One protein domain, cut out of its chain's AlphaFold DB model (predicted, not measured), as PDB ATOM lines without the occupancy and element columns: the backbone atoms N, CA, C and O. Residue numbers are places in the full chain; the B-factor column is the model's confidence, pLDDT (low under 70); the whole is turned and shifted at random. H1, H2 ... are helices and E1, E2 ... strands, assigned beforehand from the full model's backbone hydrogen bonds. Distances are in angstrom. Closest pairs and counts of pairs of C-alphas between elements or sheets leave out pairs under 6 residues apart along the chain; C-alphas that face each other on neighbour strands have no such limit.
ATOM      1  N   GLU A  12      33.481  -7.332  36.103       61.81
ATOM      2  CA  GLU A  12      33.978  -6.901  37.408       61.81
ATOM      3  C   GLU A  12      33.465  -5.514  37.823       61.81
ATOM      4  O   GLU A  12      33.298  -5.248  39.012       61.81
ATOM      5  N   ILE A  13      33.184  -4.630  36.864       64.19
ATOM      6  CA  ILE A  13      32.649  -3.286  37.115       64.19
ATOM      7  C   ILE A  13      31.126  -3.309  37.144       64.19
ATOM      8  O   ILE A  13      30.518  -2.688  38.018       64.19
ATOM      9  N   VAL A  14      30.503  -4.089  36.257       63.31
ATOM     10  CA  VAL A  14      29.048  -4.305  36.262       63.31
ATOM     11  C   VAL A  14      28.591  -4.884  37.605       63.31
ATOM     12  O   VAL A  14      27.603  -4.422  38.179       63.31
ATOM     13  N   MET A  15      29.342  -5.842  38.159       58.81
ATOM     14  CA  MET A  15      29.039  -6.458  39.456       58.81
ATOM     15  C   MET A  15      29.075  -5.466  40.624       58.81
ATOM     16  O   MET A  15      28.345  -5.657  41.594       58.81
ATOM     17  N   LYS A  16      29.851  -4.379  40.523       59.91
ATOM     18  CA  LYS A  16      29.921  -3.338  41.563       59.91
ATOM     19  C   LYS A  16      28.688  -2.431  41.596       59.91
ATOM     20  O   LYS A  16      28.562  -1.642  42.524       59.91
ATOM     21  N   ARG A  17      27.798  -2.503  40.591       61.38
ATOM     22  CA  ARG A  17      26.611  -1.633  40.431       61.38
ATOM     23  C   ARG A  17      26.912  -0.126  40.535       61.38
ATOM     24  O   ARG A  17      26.012   0.674  40.762       61.38
ATOM     25  N   ALA A  18      28.171   0.263  40.344       58.31
ATOM     26  CA  ALA A  18      28.654   1.637  40.468       58.31
ATOM     27  C   ALA A  18      28.576   2.417  39.144       58.31
ATOM     28  O   ALA A  18      28.999   3.567  39.070       58.31
ATOM     29  N   VAL A  19      28.064   1.775  38.095       64.00
ATOM     30  CA  VAL A  19      28.092   2.236  36.712       64.00
ATOM     31  C   VAL A  19      26.699   2.081  36.112       64.00
ATOM     32  O   VAL A  19      26.132   0.988  36.122       64.00
ATOM     33  N   ILE A  20      26.155   3.176  35.578       66.38
ATOM     34  CA  ILE A  20      24.913   3.164  34.795       66.38
ATOM     35  C   ILE A  20      25.288   3.162  33.312       66.38
ATOM     36  O   ILE A  20      25.731   4.181  32.786       66.38
ATOM     37  N   SER A  21      25.118   2.018  32.646       65.94
ATOM     38  CA  SER A  21      25.247   1.909  31.188       65.94
ATOM     39  C   SER A  21      23.867   2.086  30.554       65.94
ATOM     40  O   SER A  21      23.024   1.183  30.581       65.94
ATOM     41  N   VAL A  22      23.612   3.292  30.046       66.94
ATOM     42  CA  VAL A  22      22.423   3.586  29.239       66.94
ATOM     43  C   VAL A  22      22.632   2.964  27.861       66.94
ATOM     44  O   VAL A  22      23.683   3.145  27.257       66.94
ATOM     45  N   LYS A  23      21.656   2.209  27.357       64.88
ATOM     46  CA  LYS A  23      21.702   1.655  25.998       64.88
ATOM     47  C   LYS A  23      21.127   2.678  25.018       64.88
ATOM     48  O   LYS A  23      19.940   2.979  25.119       64.88
ATOM     49  N   PHE A  24      21.944   3.156  24.084       65.62
ATOM     50  CA  PHE A  24      21.586   4.145  23.057       65.62
ATOM     51  C   PHE A  24      21.928   3.648  21.643       65.62
ATOM     52  O   PHE A  24      22.688   2.691  21.464       65.62
ATOM     53  N   MET A  25      21.325   4.281  20.634       56.41
ATOM     54  CA  MET A  25      21.430   3.910  19.210       56.41
ATOM     55  C   MET A  25      22.399   4.808  18.414       56.41
ATOM     56  O   MET A  25      22.382   4.790  17.185       56.41
ATOM     57  N   ASP A  26      23.222   5.593  19.109       67.44
ATOM     58  CA  ASP A  26      24.004   6.706  18.566       67.44
ATOM     59  C   ASP A  26      25.469   6.728  19.062       67.44
ATOM     60  O   ASP A  26      25.911   5.860  19.820       67.44
ATOM     61  N   ASN A  27      26.216   7.748  18.618       68.81
ATOM     62  CA  ASN A  27      27.610   8.007  19.001       68.81
ATOM     63  C   ASN A  27      27.754   9.085  20.104       68.81
ATOM     64  O   ASN A  27      28.867   9.503  20.422       68.81
ATOM     65  N   ALA A  28      26.658   9.544  20.716       75.81
ATOM     66  CA  ALA A  28      26.613  10.619  21.712       75.81
ATOM     67  C   ALA A  28      26.772  10.114  23.163       75.81
ATOM     68  O   ALA A  28      26.224  10.682  24.111       75.81
ATOM     69  N   CYS A  29      27.574   9.062  23.353       75.44
ATOM     70  CA  CYS A  29      27.786   8.382  24.635       75.44
ATOM     71  C   CYS A  29      28.195   9.323  25.785       75.44
ATOM     72  O   CYS A  29      27.716   9.184  26.913       75.44
ATOM     73  N   PHE A  30      29.031  10.323  25.486       81.06
ATOM     74  CA  PHE A  30      29.440  11.354  26.438       81.06
ATOM     75  C   PHE A  30      28.228  12.121  26.978       81.06
ATOM     76  O   PHE A  30      28.058  12.257  28.188       81.06
ATOM     77  N   ALA A  31      27.367  12.596  26.077       84.56
ATOM     78  CA  ALA A  31      26.227  13.427  26.424       84.56
ATOM     79  C   ALA A  31      25.176  12.624  27.195       84.56
ATOM     80  O   ALA A  31      24.720  13.075  28.243       84.56
ATOM     81  N   TRP A  32      24.875  11.400  26.755       83.19
ATOM     82  CA  TRP A  32      23.983  10.497  27.485       83.19
ATOM     83  C   TRP A  32      24.503  10.141  28.880       83.19
ATOM     84  O   TRP A  32      23.718  10.107  29.826       83.19
ATOM     85  N   SER A  33      25.815   9.945  29.046       80.44
ATOM     86  CA  SER A  33      26.418   9.696  30.365       80.44
ATOM     87  C   SER A  33      26.265  10.893  31.305       80.44
ATOM     88  O   SER A  33      25.939  10.715  32.479       80.44
ATOM     89  N   VAL A  34      26.437  12.114  30.790       84.50
ATOM     90  CA  VAL A  34      26.228  13.345  31.566       84.50
ATOM     91  C   VAL A  34      24.749  13.541  31.907       84.50
ATOM     92  O   VAL A  34      24.427  13.856  33.050       84.50
ATOM     93  N   VAL A  35      23.833  13.301  30.967       87.12
ATOM     94  CA  VAL A  35      22.387  13.367  31.235       87.12
ATOM     95  C   VAL A  35      21.987  12.365  32.311       87.12
ATOM     96  O   VAL A  35      21.289  12.739  33.250       87.12
ATOM     97  N   ALA A  36      22.462  11.122  32.228       82.38
ATOM     98  CA  ALA A  36      22.146  10.097  33.215       82.38
ATOM     99  C   ALA A  36      22.629  10.458  34.629       82.38
ATOM    100  O   ALA A  36      22.045  10.005  35.615       82.38
ATOM    101  N   ALA A  37      23.678  11.277  34.727       83.62
ATOM    102  CA  ALA A  37      24.191  11.808  35.981       83.62
ATOM    103  C   ALA A  37      23.369  12.966  36.536       83.62
ATOM    104  O   ALA A  37      23.087  13.012  37.731       83.62
ATOM    105  N   LEU A  38      23.013  13.913  35.668       84.50
ATOM    106  CA  LEU A  38      22.301  15.129  36.054       84.50
ATOM    107  C   LEU A  38      20.801  14.885  36.268       84.50
ATOM    108  O   LEU A  38      20.171  15.619  37.024       84.50
ATOM    109  N   TYR A  39      20.246  13.853  35.631       86.31
ATOM    110  CA  TYR A  39      18.831  13.484  35.667       86.31
ATOM    111  C   TYR A  39      18.673  11.996  36.025       86.31
ATOM    112  O   TYR A  39      18.271  11.202  35.176       86.31
ATOM    113  N   PRO A  40      19.027  11.571  37.251       83.50
ATOM    114  CA  PRO A  40      19.013  10.159  37.625       83.50
ATOM    115  C   PRO A  40      17.599   9.561  37.545       83.50
ATOM    116  O   PRO A  40      16.647  10.108  38.097       83.50
ATOM    117  N   ALA A  41      17.471   8.407  36.888       79.69
ATOM    118  CA  ALA A  41      16.213   7.676  36.766       79.69
ATOM    119  C   ALA A  41      16.064   6.623  37.879       79.69
ATOM    120  O   ALA A  41      16.965   5.811  38.093       79.69
ATOM    121  N   GLU A  42      14.907   6.583  38.547       74.62
ATOM    122  CA  GLU A  42      14.632   5.622  39.632       74.62
ATOM    123  C   GLU A  42      14.421   4.184  39.134       74.62
ATOM    124  O   GLU A  42      14.732   3.214  39.828       74.62
ATOM    125  N   ARG A  43      13.873   4.024  37.923       77.31
ATOM    126  CA  ARG A  43      13.565   2.724  37.314       77.31
ATOM    127  C   ARG A  43      14.083   2.676  35.891       77.31
ATOM    128  O   ARG A  43      14.044   3.667  35.174       77.31
ATOM    129  N   HIS A  44      14.531   1.493  35.475       80.00
ATOM    130  CA  HIS A  44      15.030   1.255  34.118       80.00
ATOM    131  C   HIS A  44      16.099   2.273  33.677       80.00
ATOM    132  O   HIS A  44      16.095   2.728  32.535       80.00
ATOM    133  N   ALA A  45      17.035   2.603  34.574       78.25
ATOM    134  CA  ALA A  45      18.137   3.543  34.339       78.25
ATOM    135  C   ALA A  45      19.065   3.150  33.169       78.25
ATOM    136  O   ALA A  45      19.908   3.914  32.730       78.25
ATOM    137  N   ASN A  46      18.920   1.943  32.631       73.88
ATOM    138  CA  ASN A  46      19.638   1.487  31.449       73.88
ATOM    139  C   ASN A  46      18.926   1.817  30.121       73.88
ATOM    140  O   ASN A  46      19.448   1.466  29.063       73.88
ATOM    141  N   ARG A  47      17.725   2.411  30.145       80.88
ATOM    142  CA  ARG A  47      16.944   2.748  28.944       80.88
ATOM    143  C   ARG A  47      17.065   4.232  28.621       80.88
ATOM    144  O   ARG A  47      16.865   5.063  29.496       80.88
ATOM    145  N   GLU A  48      17.299   4.546  27.351       81.62
ATOM    146  CA  GLU A  48      17.317   5.920  26.829       81.62
ATOM    147  C   GLU A  48      16.028   6.691  27.159       81.62
ATOM    148  O   GLU A  48      16.081   7.818  27.635       81.62
ATOM    149  N   SER A  49      14.866   6.038  27.029       85.12
ATOM    150  CA  SER A  49      13.545   6.624  27.312       85.12
ATOM    151  C   SER A  49      13.341   7.077  28.761       85.12
ATOM    152  O   SER A  49      12.333   7.710  29.064       85.12
ATOM    153  N   SER A  50      14.238   6.694  29.670       85.50
ATOM    154  CA  SER A  50      14.196   7.084  31.081       85.50
ATOM    155  C   SER A  50      14.774   8.482  31.326       85.50
ATOM    156  O   SER A  50      14.695   8.976  32.448       85.50
ATOM    157  N   TYR A  51      15.351   9.110  30.299       86.69
ATOM    158  CA  TYR A  51      16.073  10.373  30.392       86.69
ATOM    159  C   TYR A  51      15.566  11.392  29.363       86.69
ATOM    160  O   TYR A  51      15.119  11.006  28.280       86.69
ATOM    161  N   PRO A  52      15.645  12.705  29.655       90.31
ATOM    162  CA  PRO A  52      15.430  13.723  28.634       90.31
ATOM    163  C   PRO A  52      16.502  13.607  27.546       90.31
ATOM    164  O   PRO A  52      17.659  13.298  27.829       90.31
ATOM    165  N   HIS A  53      16.129  13.873  26.294       90.38
ATOM    166  CA  HIS A  53      17.076  13.804  25.187       90.38
ATOM    167  C   HIS A  53      18.218  14.812  25.385       90.38
ATOM    168  O   HIS A  53      17.972  15.983  25.662       90.38
ATOM    169  N   TYR A  54      19.475  14.391  25.223       88.62
ATOM    170  CA  TYR A  54      20.626  15.220  25.603       88.62
ATOM    171  C   TYR A  54      20.670  16.589  24.914       88.62
ATOM    172  O   TYR A  54      21.115  17.560  25.519       88.62
ATOM    173  N   SER A  55      20.178  16.693  23.678       89.44
ATOM    174  CA  SER A  55      20.157  17.955  22.927       89.44
ATOM    175  C   SER A  55      19.195  19.003  23.491       89.44
ATOM    176  O   SER A  55      19.320  20.174  23.145       89.44
ATOM    177  N   THR A  56      18.232  18.612  24.332       91.62
ATOM    178  CA  THR A  56      17.273  19.552  24.934       91.62
ATOM    179  C   THR A  56      17.758  20.103  26.271       91.62
ATOM    180  O   THR A  56      17.282  21.151  26.702       91.62
ATOM    181  N   VAL A  57      18.700  19.414  26.923       91.81
ATOM    182  CA  VAL A  57      19.171  19.740  28.277       91.81
ATOM    183  C   VAL A  57      20.653  20.112  28.349       91.81
ATOM    184  O   VAL A  57      21.072  20.694  29.347       91.81
ATOM    185  N   LEU A  58      21.446  19.815  27.314       91.69
ATOM    186  CA  LEU A  58      22.866  20.164  27.231       91.69
ATOM    187  C   LEU A  58      23.141  21.132  26.077       91.69
ATOM    188  O   LEU A  58      22.666  20.956  24.957       91.69
ATOM    189  N   ASN A  59      23.997  22.117  26.336       92.69
ATOM    190  CA  ASN A  59      24.578  22.991  25.331       92.69
ATOM    191  C   ASN A  59      25.825  22.336  24.717       92.69
ATOM    192  O   ASN A  59      26.866  22.208  25.366       92.69
ATOM    193  N   LEU A  60      25.709  21.938  23.449       89.38
ATOM    194  CA  LEU A  60      26.760  21.276  22.670       89.38
ATOM    195  C   LEU A  60      27.327  22.177  21.557       89.38
ATOM    196  O   LEU A  60      27.883  21.685  20.578       89.38
ATOM    197  N   ALA A  61      27.180  23.500  21.675       90.25
ATOM    198  CA  ALA A  61      27.616  24.437  20.643       90.25
ATOM    199  C   ALA A  61      29.123  24.307  20.332       90.25
ATOM    200  O   ALA A  61      29.994  24.584  21.163       90.25
ATOM    201  N   GLY A  62      29.429  23.896  19.099       84.50
ATOM    202  CA  GLY A  62      30.796  23.685  18.627       84.50
ATOM    203  C   GLY A  62      31.516  22.510  19.293       84.50
ATOM    204  O   GLY A  62      32.741  22.552  19.397       84.50
ATOM    205  N   ILE A  63      30.776  21.523  19.801       85.56
ATOM    206  CA  ILE A  63      31.306  20.234  20.245       85.56
ATOM    207  C   ILE A  63      30.830  19.186  19.244       85.56
ATOM    208  O   ILE A  63      29.628  18.993  19.069       85.56
ATOM    209  N   GLU A  64      31.774  18.520  18.593       82.12
ATOM    210  CA  GLU A  64      31.480  17.409  17.693       82.12
ATOM    211  C   GLU A  64      31.586  16.085  18.446       82.12
ATOM    212  O   GLU A  64      32.352  15.954  19.403       82.12
ATOM    213  N   PHE A  65      30.774  15.112  18.036       77.25
ATOM    214  CA  PHE A  65      30.882  13.755  18.550       77.25
ATOM    215  C   PHE A  65      31.832  12.943  17.670       77.25
ATOM    216  O   PHE A  65      31.743  13.030  16.444       77.25
ATOM    217  N   PRO A  66      32.681  12.100  18.272       73.19
ATOM    218  CA  PRO A  66      32.809  11.845  19.711       73.19
ATOM    219  C   PRO A  66      33.524  13.020  20.441       73.19
ATOM    220  O   PRO A  66      34.363  13.705  19.856       73.19
ATOM    221  N   VAL A  67      33.217  13.239  21.732       76.50
ATOM    222  CA  VAL A  67      33.814  14.321  22.556       76.50
ATOM    223  C   VAL A  67      35.229  13.983  23.048       76.50
ATOM    224  O   VAL A  67      35.412  13.076  23.869       76.50
ATOM    225  N   THR A  68      36.241  14.746  22.620       79.62
ATOM    226  CA  THR A  68      37.634  14.539  23.058       79.62
ATOM    227  C   THR A  68      37.863  15.010  24.495       79.62
ATOM    228  O   THR A  68      37.173  15.900  24.989       79.62
ATOM    229  N   LEU A  69      38.912  14.502  25.163       76.69
ATOM    230  CA  LEU A  69      39.328  15.000  26.487       76.69
ATOM    231  C   LEU A  69      39.600  16.517  26.501       76.69
ATOM    232  O   LEU A  69      39.410  17.166  27.530       76.69
ATOM    233  N   LYS A  70      40.022  17.089  25.365       79.25
ATOM    234  CA  LYS A  70      40.261  18.532  25.212       79.25
ATOM    235  C   LYS A  70      38.944  19.314  25.171       79.25
ATOM    236  O   LYS A  70      38.858  20.391  25.762       79.25
ATOM    237  N   ASP A  71      37.911  18.745  24.556       83.88
ATOM    238  CA  ASP A  71      36.580  19.353  24.452       83.88
ATOM    239  C   ASP A  71      35.793  19.299  25.766       83.88
ATOM    240  O   ASP A  71      34.869  20.091  25.955       83.88
ATOM    241  N   VAL A  72      36.188  18.456  26.730       86.69
ATOM    242  CA  VAL A  72      35.546  18.399  28.059       86.69
ATOM    243  C   VAL A  72      35.642  19.741  28.789       86.69
ATOM    244  O   VAL A  72      34.657  20.192  29.365       86.69
ATOM    245  N   LEU A  73      36.784  20.438  28.708       86.75
ATOM    246  CA  LEU A  73      36.927  21.784  29.288       86.75
ATOM    247  C   LEU A  73      35.954  22.788  28.655       86.75
ATOM    248  O   LEU A  73      35.412  23.659  29.337       86.75
ATOM    249  N   LYS A  74      35.728  22.677  27.341       89.12
ATOM    250  CA  LYS A  74      34.762  23.510  26.618       89.12
ATOM    251  C   LYS A  74      33.336  23.168  27.049       89.12
ATOM    252  O   LYS A  74      32.561  24.075  27.342       89.12
ATOM    253  N   PHE A  75      33.017  21.881  27.169       91.56
ATOM    254  CA  PHE A  75      31.722  21.395  27.639       91.56
ATOM    255  C   PHE A  75      31.382  21.890  29.053       91.56
ATOM    256  O   PHE A  75      30.282  22.401  29.275       91.56
ATOM    257  N   GLU A  76      32.325  21.784  29.995       90.44
ATOM    258  CA  GLU A  76      32.173  22.258  31.378       90.44
ATOM    259  C   GLU A  76      31.802  23.745  31.419       90.44
ATOM    260  O   GLU A  76      30.888  24.152  32.142       90.44
ATOM    261  N   ARG A  77      32.472  24.571  30.603       89.94
ATOM    262  CA  ARG A  77      32.190  26.011  30.487       89.94
ATOM    263  C   ARG A  77      30.803  26.288  29.907       89.94
ATOM    264  O   ARG A  77      30.100  27.126  30.458       89.94
ATOM    265  N   LEU A  78      30.405  25.579  28.851       92.25
ATOM    266  CA  LEU A  78      29.114  25.782  28.180       92.25
ATOM    267  C   LEU A  78      27.905  25.387  29.037       92.25
ATOM    268  O   LEU A  78      26.827  25.947  28.852       92.25
ATOM    269  N   ASN A  79      28.076  24.433  29.955       91.69
ATOM    270  CA  ASN A  79      26.974  23.843  30.721       91.69
ATOM    271  C   ASN A  79      26.992  24.188  32.216       91.69
ATOM    272  O   ASN A  79      26.098  23.763  32.943       91.69
ATOM    273  N   ALA A  80      27.997  24.934  32.690       90.50
ATOM    274  CA  ALA A  80      28.217  25.197  34.115       90.50
ATOM    275  C   ALA A  80      28.306  23.907  34.969       90.50
ATOM    276  O   ALA A  80      27.869  23.864  36.116       90.50
ATOM    277  N   VAL A  81      28.894  22.848  34.404       88.44
ATOM    278  CA  VAL A  81      29.108  21.535  35.045       88.44
ATOM    279  C   VAL A  81      30.610  21.311  35.214       88.44
ATOM    280  O   VAL A  81      31.404  21.917  34.499       88.44
ATOM    281  N   SER A  82      31.010  20.471  36.163       88.12
ATOM    282  CA  SER A  82      32.394  20.014  36.340       88.12
ATOM    283  C   SER A  82      32.474  18.493  36.162       88.12
ATOM    284  O   SER A  82      31.566  17.784  36.594       88.12
ATOM    285  N   ILE A  83      33.506  17.982  35.489       84.50
ATOM    286  CA  ILE A  83      33.578  16.583  35.044       84.50
ATOM    287  C   ILE A  83      34.936  15.960  35.383       84.50
ATOM    288  O   ILE A  83      35.975  16.461  34.956       84.50
ATOM    289  N   ASN A  84      34.932  14.811  36.063       83.81
ATOM    290  CA  ASN A  84      36.114  13.949  36.176       83.81
ATOM    291  C   ASN A  84      35.995  12.757  35.233       83.81
ATOM    292  O   ASN A  84      34.980  12.065  35.242       83.81
ATOM    293  N   VAL A  85      37.052  12.477  34.477       82.19
ATOM    294  CA  VAL A  85      37.139  11.332  33.570       82.19
ATOM    295  C   VAL A  85      38.065  10.284  34.172       82.19
ATOM    296  O   VAL A  85      39.222  10.573  34.477       82.19
ATOM    297  N   TYR A  86      37.565   9.064  34.311       75.75
ATOM    298  CA  TYR A  86      38.299   7.897  34.793       75.75
ATOM    299  C   TYR A  86      38.479   6.894  33.660       75.75
ATOM    300  O   TYR A  86      37.607   6.784  32.814       75.75
ATOM    301  N   GLY A  87      39.580   6.158  33.638       75.50
ATOM    302  CA  GLY A  87      39.863   5.084  32.690       75.50
ATOM    303  C   GLY A  87      40.010   3.751  33.404       75.50
ATOM    304  O   GLY A  87      40.059   3.704  34.633       75.50
ATOM    305  N   ILE A  88      40.099   2.671  32.630       69.44
ATOM    306  CA  ILE A  88      40.496   1.362  33.148       69.44
ATOM    307  C   ILE A  88      41.838   0.988  32.545       69.44
ATOM    308  O   ILE A  88      41.958   0.887  31.328       69.44
ATOM    309  N   GLU A  89      42.799   0.684  33.404       66.81
ATOM    310  CA  GLU A  89      44.076   0.096  33.021       66.81
ATOM    311  C   GLU A  89      44.357  -1.085  33.952       66.81
ATOM    312  O   GLU A  89      44.136  -0.991  35.157       66.81
ATOM    313  N   ASN A  90      44.769  -2.238  33.414       63.56
ATOM    314  CA  ASN A  90      45.075  -3.439  34.210       63.56
ATOM    315  C   ASN A  90      43.982  -3.834  35.231       63.56
ATOM    316  O   ASN A  90      44.276  -4.275  36.340       63.56
ATOM    317  N   LYS A  91      42.699  -3.689  34.857       63.56
ATOM    318  CA  LYS A  91      41.515  -3.930  35.716       63.56
ATOM    319  C   LYS A  91      41.362  -2.968  36.909       63.56
ATOM    320  O   LYS A  91      40.499  -3.193  37.760       63.56
ATOM    321  N   GLN A  92      42.144  -1.894  36.967       56.16
ATOM    322  CA  GLN A  92      42.043  -0.833  37.968       56.16
ATOM    323  C   GLN A  92      41.443   0.434  37.348       56.16
ATOM    324  O   GLN A  92      41.673   0.730  36.179       56.16
ATOM    325  N   ILE A  93      40.642   1.165  38.131       67.06
ATOM    326  CA  ILE A  93      40.065   2.448  37.711       67.06
ATOM    327  C   ILE A  93      41.060   3.547  38.075       67.06
ATOM    328  O   ILE A  93      41.387   3.699  39.250       67.06
ATOM    329  N   LEU A  94      41.509   4.315  37.087       63.81
ATOM    330  CA  LEU A  94      42.495   5.382  37.261       63.81
ATOM    331  C   LEU A  94      41.923   6.724  36.792       63.81
ATOM    332  O   LEU A  94      41.133   6.752  35.846       63.81
ATOM    333  N   PRO A  95      42.281   7.855  37.419       74.75
ATOM    334  CA  PRO A  95      41.872   9.165  36.931       74.75
ATOM    335  C   PRO A  95      42.631   9.512  35.641       74.75
ATOM    336  O   PRO A  95      43.852   9.615  35.645       74.75
ATOM    337  N   LEU A  96      41.911   9.740  34.542       71.25
ATOM    338  CA  LEU A  96      42.489  10.258  33.293       71.25
ATOM    339  C   LEU A  96      42.476  11.787  33.253       71.25
ATOM    340  O   LEU A  96      43.347  12.414  32.656       71.25
ATOM    341  N   ARG A  97      41.464  12.403  33.873       80.56
ATOM    342  CA  ARG A  97      41.333  13.854  34.002       80.56
ATOM    343  C   ARG A  97      40.513  14.181  35.236       80.56
ATOM    344  O   ARG A  97      39.372  13.744  35.346       80.56
ATOM    345  N   LEU A  98      41.053  15.019  36.110       79.19
ATOM    346  CA  LEU A  98      40.311  15.592  37.229       79.19
ATOM    347  C   LEU A  98      40.076  17.077  36.970       79.19
ATOM    348  O   LEU A  98      40.954  17.776  36.464       79.19
ATOM    349  N   THR A  99      38.879  17.553  37.292       76.62
ATOM    350  CA  THR A  99      38.572  18.981  37.229       76.62
ATOM    351  C   THR A  99      39.199  19.702  38.424       76.62
ATOM    352  O   THR A  99      39.090  19.246  39.561       76.62
ATOM    353  N   GLY A 100      39.882  20.821  38.172       70.56
ATOM    354  CA  GLY A 100      40.478  21.650  39.228       70.56
ATOM    355  C   GLY A 100      39.478  22.583  39.918       70.56
ATOM    356  O   GLY A 100      39.784  23.132  40.971       70.56
ATOM    357  N   ASP A 101      38.290  22.753  39.334       76.75
ATOM    358  CA  ASP A 101      37.235  23.651  39.807       76.75
ATOM    359  C   ASP A 101      35.918  22.870  39.907       76.75
ATOM    360  O   ASP A 101      35.156  22.741  38.942       76.75
ATOM    361  N   LYS A 102      35.692  22.248  41.071       78.69
ATOM    362  CA  LYS A 102      34.494  21.441  41.320       78.69
ATOM    363  C   LYS A 102      33.291  22.356  41.531       78.69
ATOM    364  O   LYS A 102      33.261  23.150  42.462       78.69
ATOM    365  N   ARG A 103      32.278  22.173  40.691       80.69
ATOM    366  CA  ARG A 103      31.015  22.924  40.697       80.69
ATOM    367  C   ARG A 103      29.892  22.113  41.334       80.69
ATOM    368  O   ARG A 103      29.988  20.888  41.395       80.69
ATOM    369  N   ASP A 104      28.801  22.784  41.702       78.94
ATOM    370  CA  ASP A 104      27.606  22.167  42.305       78.94
ATOM    371  C   ASP A 104      27.073  20.994  41.475       78.94
ATOM    372  O   ASP A 104      26.758  19.925  41.997       78.94
ATOM    373  N   LYS A 105      27.034  21.171  40.150       82.06
ATOM    374  CA  LYS A 105      26.786  20.085  39.201       82.06
ATOM    375  C   LYS A 105      28.120  19.432  38.849       82.06
ATOM    376  O   LYS A 105      28.911  19.982  38.077       82.06
ATOM    377  N   HIS A 106      28.362  18.256  39.418       83.62
ATOM    378  CA  HIS A 106      29.580  17.481  39.205       83.62
ATOM    379  C   HIS A 106      29.269  16.074  38.699       83.62
ATOM    380  O   HIS A 106      28.396  15.398  39.242       83.62
ATOM    381  N   VAL A 107      30.001  15.630  37.680       83.31
ATOM    382  CA  VAL A 107      29.777  14.346  37.010       83.31
ATOM    383  C   VAL A 107      31.085  13.564  36.920       83.31
ATOM    384  O   VAL A 107      32.112  14.100  36.514       83.31
ATOM    385  N   ASN A 108      31.049  12.277  37.261       80.06
ATOM    386  CA  ASN A 108      32.179  11.369  37.086       80.06
ATOM    387  C   ASN A 108      31.862  10.418  35.941       80.06
ATOM    388  O   ASN A 108      30.795   9.812  35.913       80.06
ATOM    389  N   VAL A 109      32.784  10.243  35.010       80.44
ATOM    390  CA  VAL A 109      32.530   9.475  33.790       80.44
ATOM    391  C   VAL A 109      33.625   8.454  33.554       80.44
ATOM    392  O   VAL A 109      34.798   8.733  33.798       80.44
ATOM    393  N   LEU A 110      33.243   7.261  33.094       74.88
ATOM    394  CA  LEU A 110      34.194   6.206  32.751       74.88
ATOM    395  C   LEU A 110      34.471   6.223  31.253       74.88
ATOM    396  O   LEU A 110      33.570   6.029  30.440       74.88
ATOM    397  N   TYR A 111      35.731   6.411  30.910       74.62
ATOM    398  CA  TYR A 111      36.296   6.243  29.590       74.62
ATOM    399  C   TYR A 111      36.726   4.788  29.397       74.62
ATOM    400  O   TYR A 111      37.492   4.240  30.193       74.62
ATOM    401  N   LEU A 112      36.232   4.167  28.329       66.81
ATOM    402  CA  LEU A 112      36.586   2.810  27.931       66.81
ATOM    403  C   LEU A 112      37.209   2.850  26.540       66.81
ATOM    404  O   LEU A 112      36.633   3.419  25.613       66.81
ATOM    405  N   GLN A 113      38.379   2.231  26.404       61.28
ATOM    406  CA  GLN A 113      39.044   2.054  25.119       61.28
ATOM    407  C   GLN A 113      38.631   0.705  24.517       61.28
ATOM    408  O   GLN A 113      38.583  -0.298  25.231       61.28
ATOM    409  N   ASP A 114      38.302   0.676  23.221       58.59
ATOM    410  CA  ASP A 114      38.005  -0.580  22.525       58.59
ATOM    411  C   ASP A 114      39.324  -1.306  22.211       58.59
ATOM    412  O   ASP A 114      40.158  -0.742  21.505       58.59
ATOM    413  N   PRO A 115      39.529  -2.543  22.697       50.91
ATOM    414  CA  PRO A 115      40.757  -3.299  22.450       50.91
ATOM    415  C   PRO A 115      40.921  -3.784  20.996       50.91
ATOM    416  O   PRO A 115      41.906  -4.449  20.696       50.91
ATOM    417  N   ARG A 116      39.967  -3.511  20.093       53.62
ATOM    418  CA  ARG A 116      39.978  -4.008  18.703       53.62
ATOM    419  C   ARG A 116      40.502  -3.017  17.656       53.62
ATOM    420  O   ARG A 116      40.516  -3.384  16.486       53.62
ATOM    421  N   ASN A 117      40.892  -1.795  18.024       49.94
ATOM    422  CA  ASN A 117      41.328  -0.776  17.057       49.94
ATOM    423  C   ASN A 117      42.583  -0.044  17.555       49.94
ATOM    424  O   ASN A 117      42.493   0.808  18.437       49.94
ATOM    425  N   ASP A 118      43.737  -0.391  16.983       42.78
ATOM    426  CA  ASP A 118      45.057   0.106  17.404       42.78
ATOM    427  C   ASP A 118      45.479   1.414  16.701       42.78
ATOM    428  O   ASP A 118      46.471   2.022  17.082       42.78
ATOM    429  N   ASP A 119      44.704   1.911  15.730       36.59
ATOM    430  CA  ASP A 119      45.021   3.151  15.013       36.59
ATOM    431  C   ASP A 119      43.815   4.103  14.925       36.59
ATOM    432  O   ASP A 119      42.737   3.761  14.441       36.59
ATOM    433  N   THR A 120      44.037   5.356  15.341       31.89
ATOM    434  CA  THR A 120      43.181   6.553  15.166       31.89
ATOM    435  C   THR A 120      41.836   6.619  15.923       31.89
ATOM    436  O   THR A 120      40.770   6.288  15.423       31.89
ATOM    437  N   ALA A 121      41.918   7.155  17.148       36.72
ATOM    438  CA  ALA A 121      40.933   7.953  17.897       36.72
ATOM    439  C   ALA A 121      39.428   7.858  17.541       36.72
ATOM    440  O   ALA A 121      38.989   8.546  16.629       36.72
ATOM    441  N   VAL A 122      38.621   7.227  18.411       32.97
ATOM    442  CA  VAL A 122      37.256   7.679  18.778       32.97
ATOM    443  C   VAL A 122      36.924   7.248  20.216       32.97
ATOM    444  O   VAL A 122      37.142   6.104  20.606       32.97
ATOM    445  N   GLN A 123      36.423   8.211  20.999       48.91
ATOM    446  CA  GLN A 123      36.149   8.129  22.433       48.91
ATOM    447  C   GLN A 123      34.835   7.426  22.762       48.91
ATOM    448  O   GLN A 123      33.806   7.735  22.164       48.91
ATOM    449  N   HIS A 124      34.834   6.603  23.815       47.81
ATOM    450  CA  HIS A 124      33.599   6.057  24.371       47.81
ATOM    451  C   HIS A 124      33.532   6.253  25.890       47.81
ATOM    452  O   HIS A 124      34.189   5.564  26.670       47.81
ATOM    453  N   MET A 125      32.698   7.204  26.316       47.00
ATOM    454  CA  MET A 125      32.271   7.348  27.708       47.00
ATOM    455  C   MET A 125      30.971   6.570  27.886       47.00
ATOM    456  O   MET A 125      29.890   7.116  27.692       47.00
ATOM    457  N   ASN A 126      31.060   5.267  28.159       45.53
ATOM    458  CA  ASN A 126      29.887   4.396  28.312       45.53
ATOM    459  C   ASN A 126      29.556   4.165  29.794       45.53
ATOM    460  O   ASN A 126      29.439   3.020  30.225       45.53
ATOM    461  N   CYS A 127      29.492   5.256  30.575       47.62
ATOM    462  CA  CYS A 127      28.666   5.403  31.783       47.62
ATOM    463  C   CYS A 127      29.007   6.630  32.644       47.62
ATOM    464  O   CYS A 127      30.073   7.244  32.553       47.62
ATOM    465  N   ASN A 128      28.100   6.865  33.594       48.22
ATOM    466  CA  ASN A 128      28.310   7.642  34.802       48.22
ATOM    467  C   ASN A 128      28.940   6.762  35.906       48.22
ATOM    468  O   ASN A 128      28.360   5.741  36.294       48.22
ATOM    469  N   LEU A 129      30.111   7.150  36.415       47.50
ATOM    470  CA  LEU A 129      30.700   6.579  37.622       47.50
ATOM    471  C   LEU A 129      29.911   7.153  38.811       47.50
ATOM    472  O   LEU A 129      30.169   8.260  39.267       47.50
ATOM    473  N   ASN A 130      29.009   6.375  39.411       49.88
ATOM    474  CA  ASN A 130      28.491   6.679  40.757       49.88
ATOM    475  C   ASN A 130      29.548   6.426  41.850       49.88
ATOM    476  O   ASN A 130      29.248   6.320  43.038       49.88
TER     477      ASN A 130
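What this domain is: This is residues 12 to 130 of the 454 residues of an uncharacterized protein of Trachymyrmex cornetzi (UniProt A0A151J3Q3). A strongly twisted four-stranded sheet has two helices over it at separate places: H1 packs on E3 and E4, while H3 lies over E1. Beyond H1, away from the sheet, run H2 and the long unnamed stretch of residues 39 to 53; the tip of the E3 to E4 link, residues 115 to 120, sticks out. The printed part has 119 residues, with three named helices and then four named strands in the order H1 H2 H3 E1 E2 E3 E4; the sheet, E2 E1 E3 E4, is mixed. The class is mixed, helices and strands, with under half of the residues in named elements. The whole is compact, with a radius of gyration of the C-alphas of 13.7 A and spans of 35 by 33 by 28 A.

How they stand to each other: Residues 12 to 28 hold no named element, but residues 19 to 20 pair antiparallel with residues 128 to 129 of E4, residues 124 to 129. H1, residues 29 to 38, is on the sheet at a height of 7.4 A; its closest C-alphas to E4 are those of Ser 33 and Cys 127, 5.0 A apart. H1 touches H2, residues 54 to 57, the closest C-alphas being those of Ala 31 and Tyr 54, 5.9 A apart. H3, residues 69 to 79, is on the sheet at a height of 9.6 A and lies over E1, residues 82 to 89, running along the strands at 21 degrees to E1 on the local plane. H1 and H3 are apart. E1 and E2, residues 92 to 97, form a hairpin, with N 87 and O 94 at 2.8 A. E1 and E3, residues 106 to 112, are parallel, with N 86 and O 109 at 2.8 A. E3 and E4 form a hairpin, with N 129 and O 108 at 2.8 A. In H1 every O i to N i+4 pair is within hydrogen-bond range, in H3 5 of 7 are, and H2 is too short for such a pair.

Where its parts are: H1 begins at C-alpha 29 (27.786, 8.382, 24.635) and is 14.4 A long; H3 is 15.8 A long. H2 has four residues and is 5.4 A long from C-alpha 54 to C-alpha 57. E1 is 23.3 A long, E3 19.8 A, E2 15.2 A and E4 13.6 A, E4 ending at C-alpha 129 (30.700, 6.579, 37.622).

The domain as a whole: The C-alphas of Glu 42 and Asp 119, the two farthest apart, are 39.2 A from each other. The printed part has no cut. The links H1 to H2, H2 to H3 and E3 to E4 are long. The mean pLDDT of the printed part is 73.5, and residues 12 to 27, 88 to 94 and 112 to 130 are under 70.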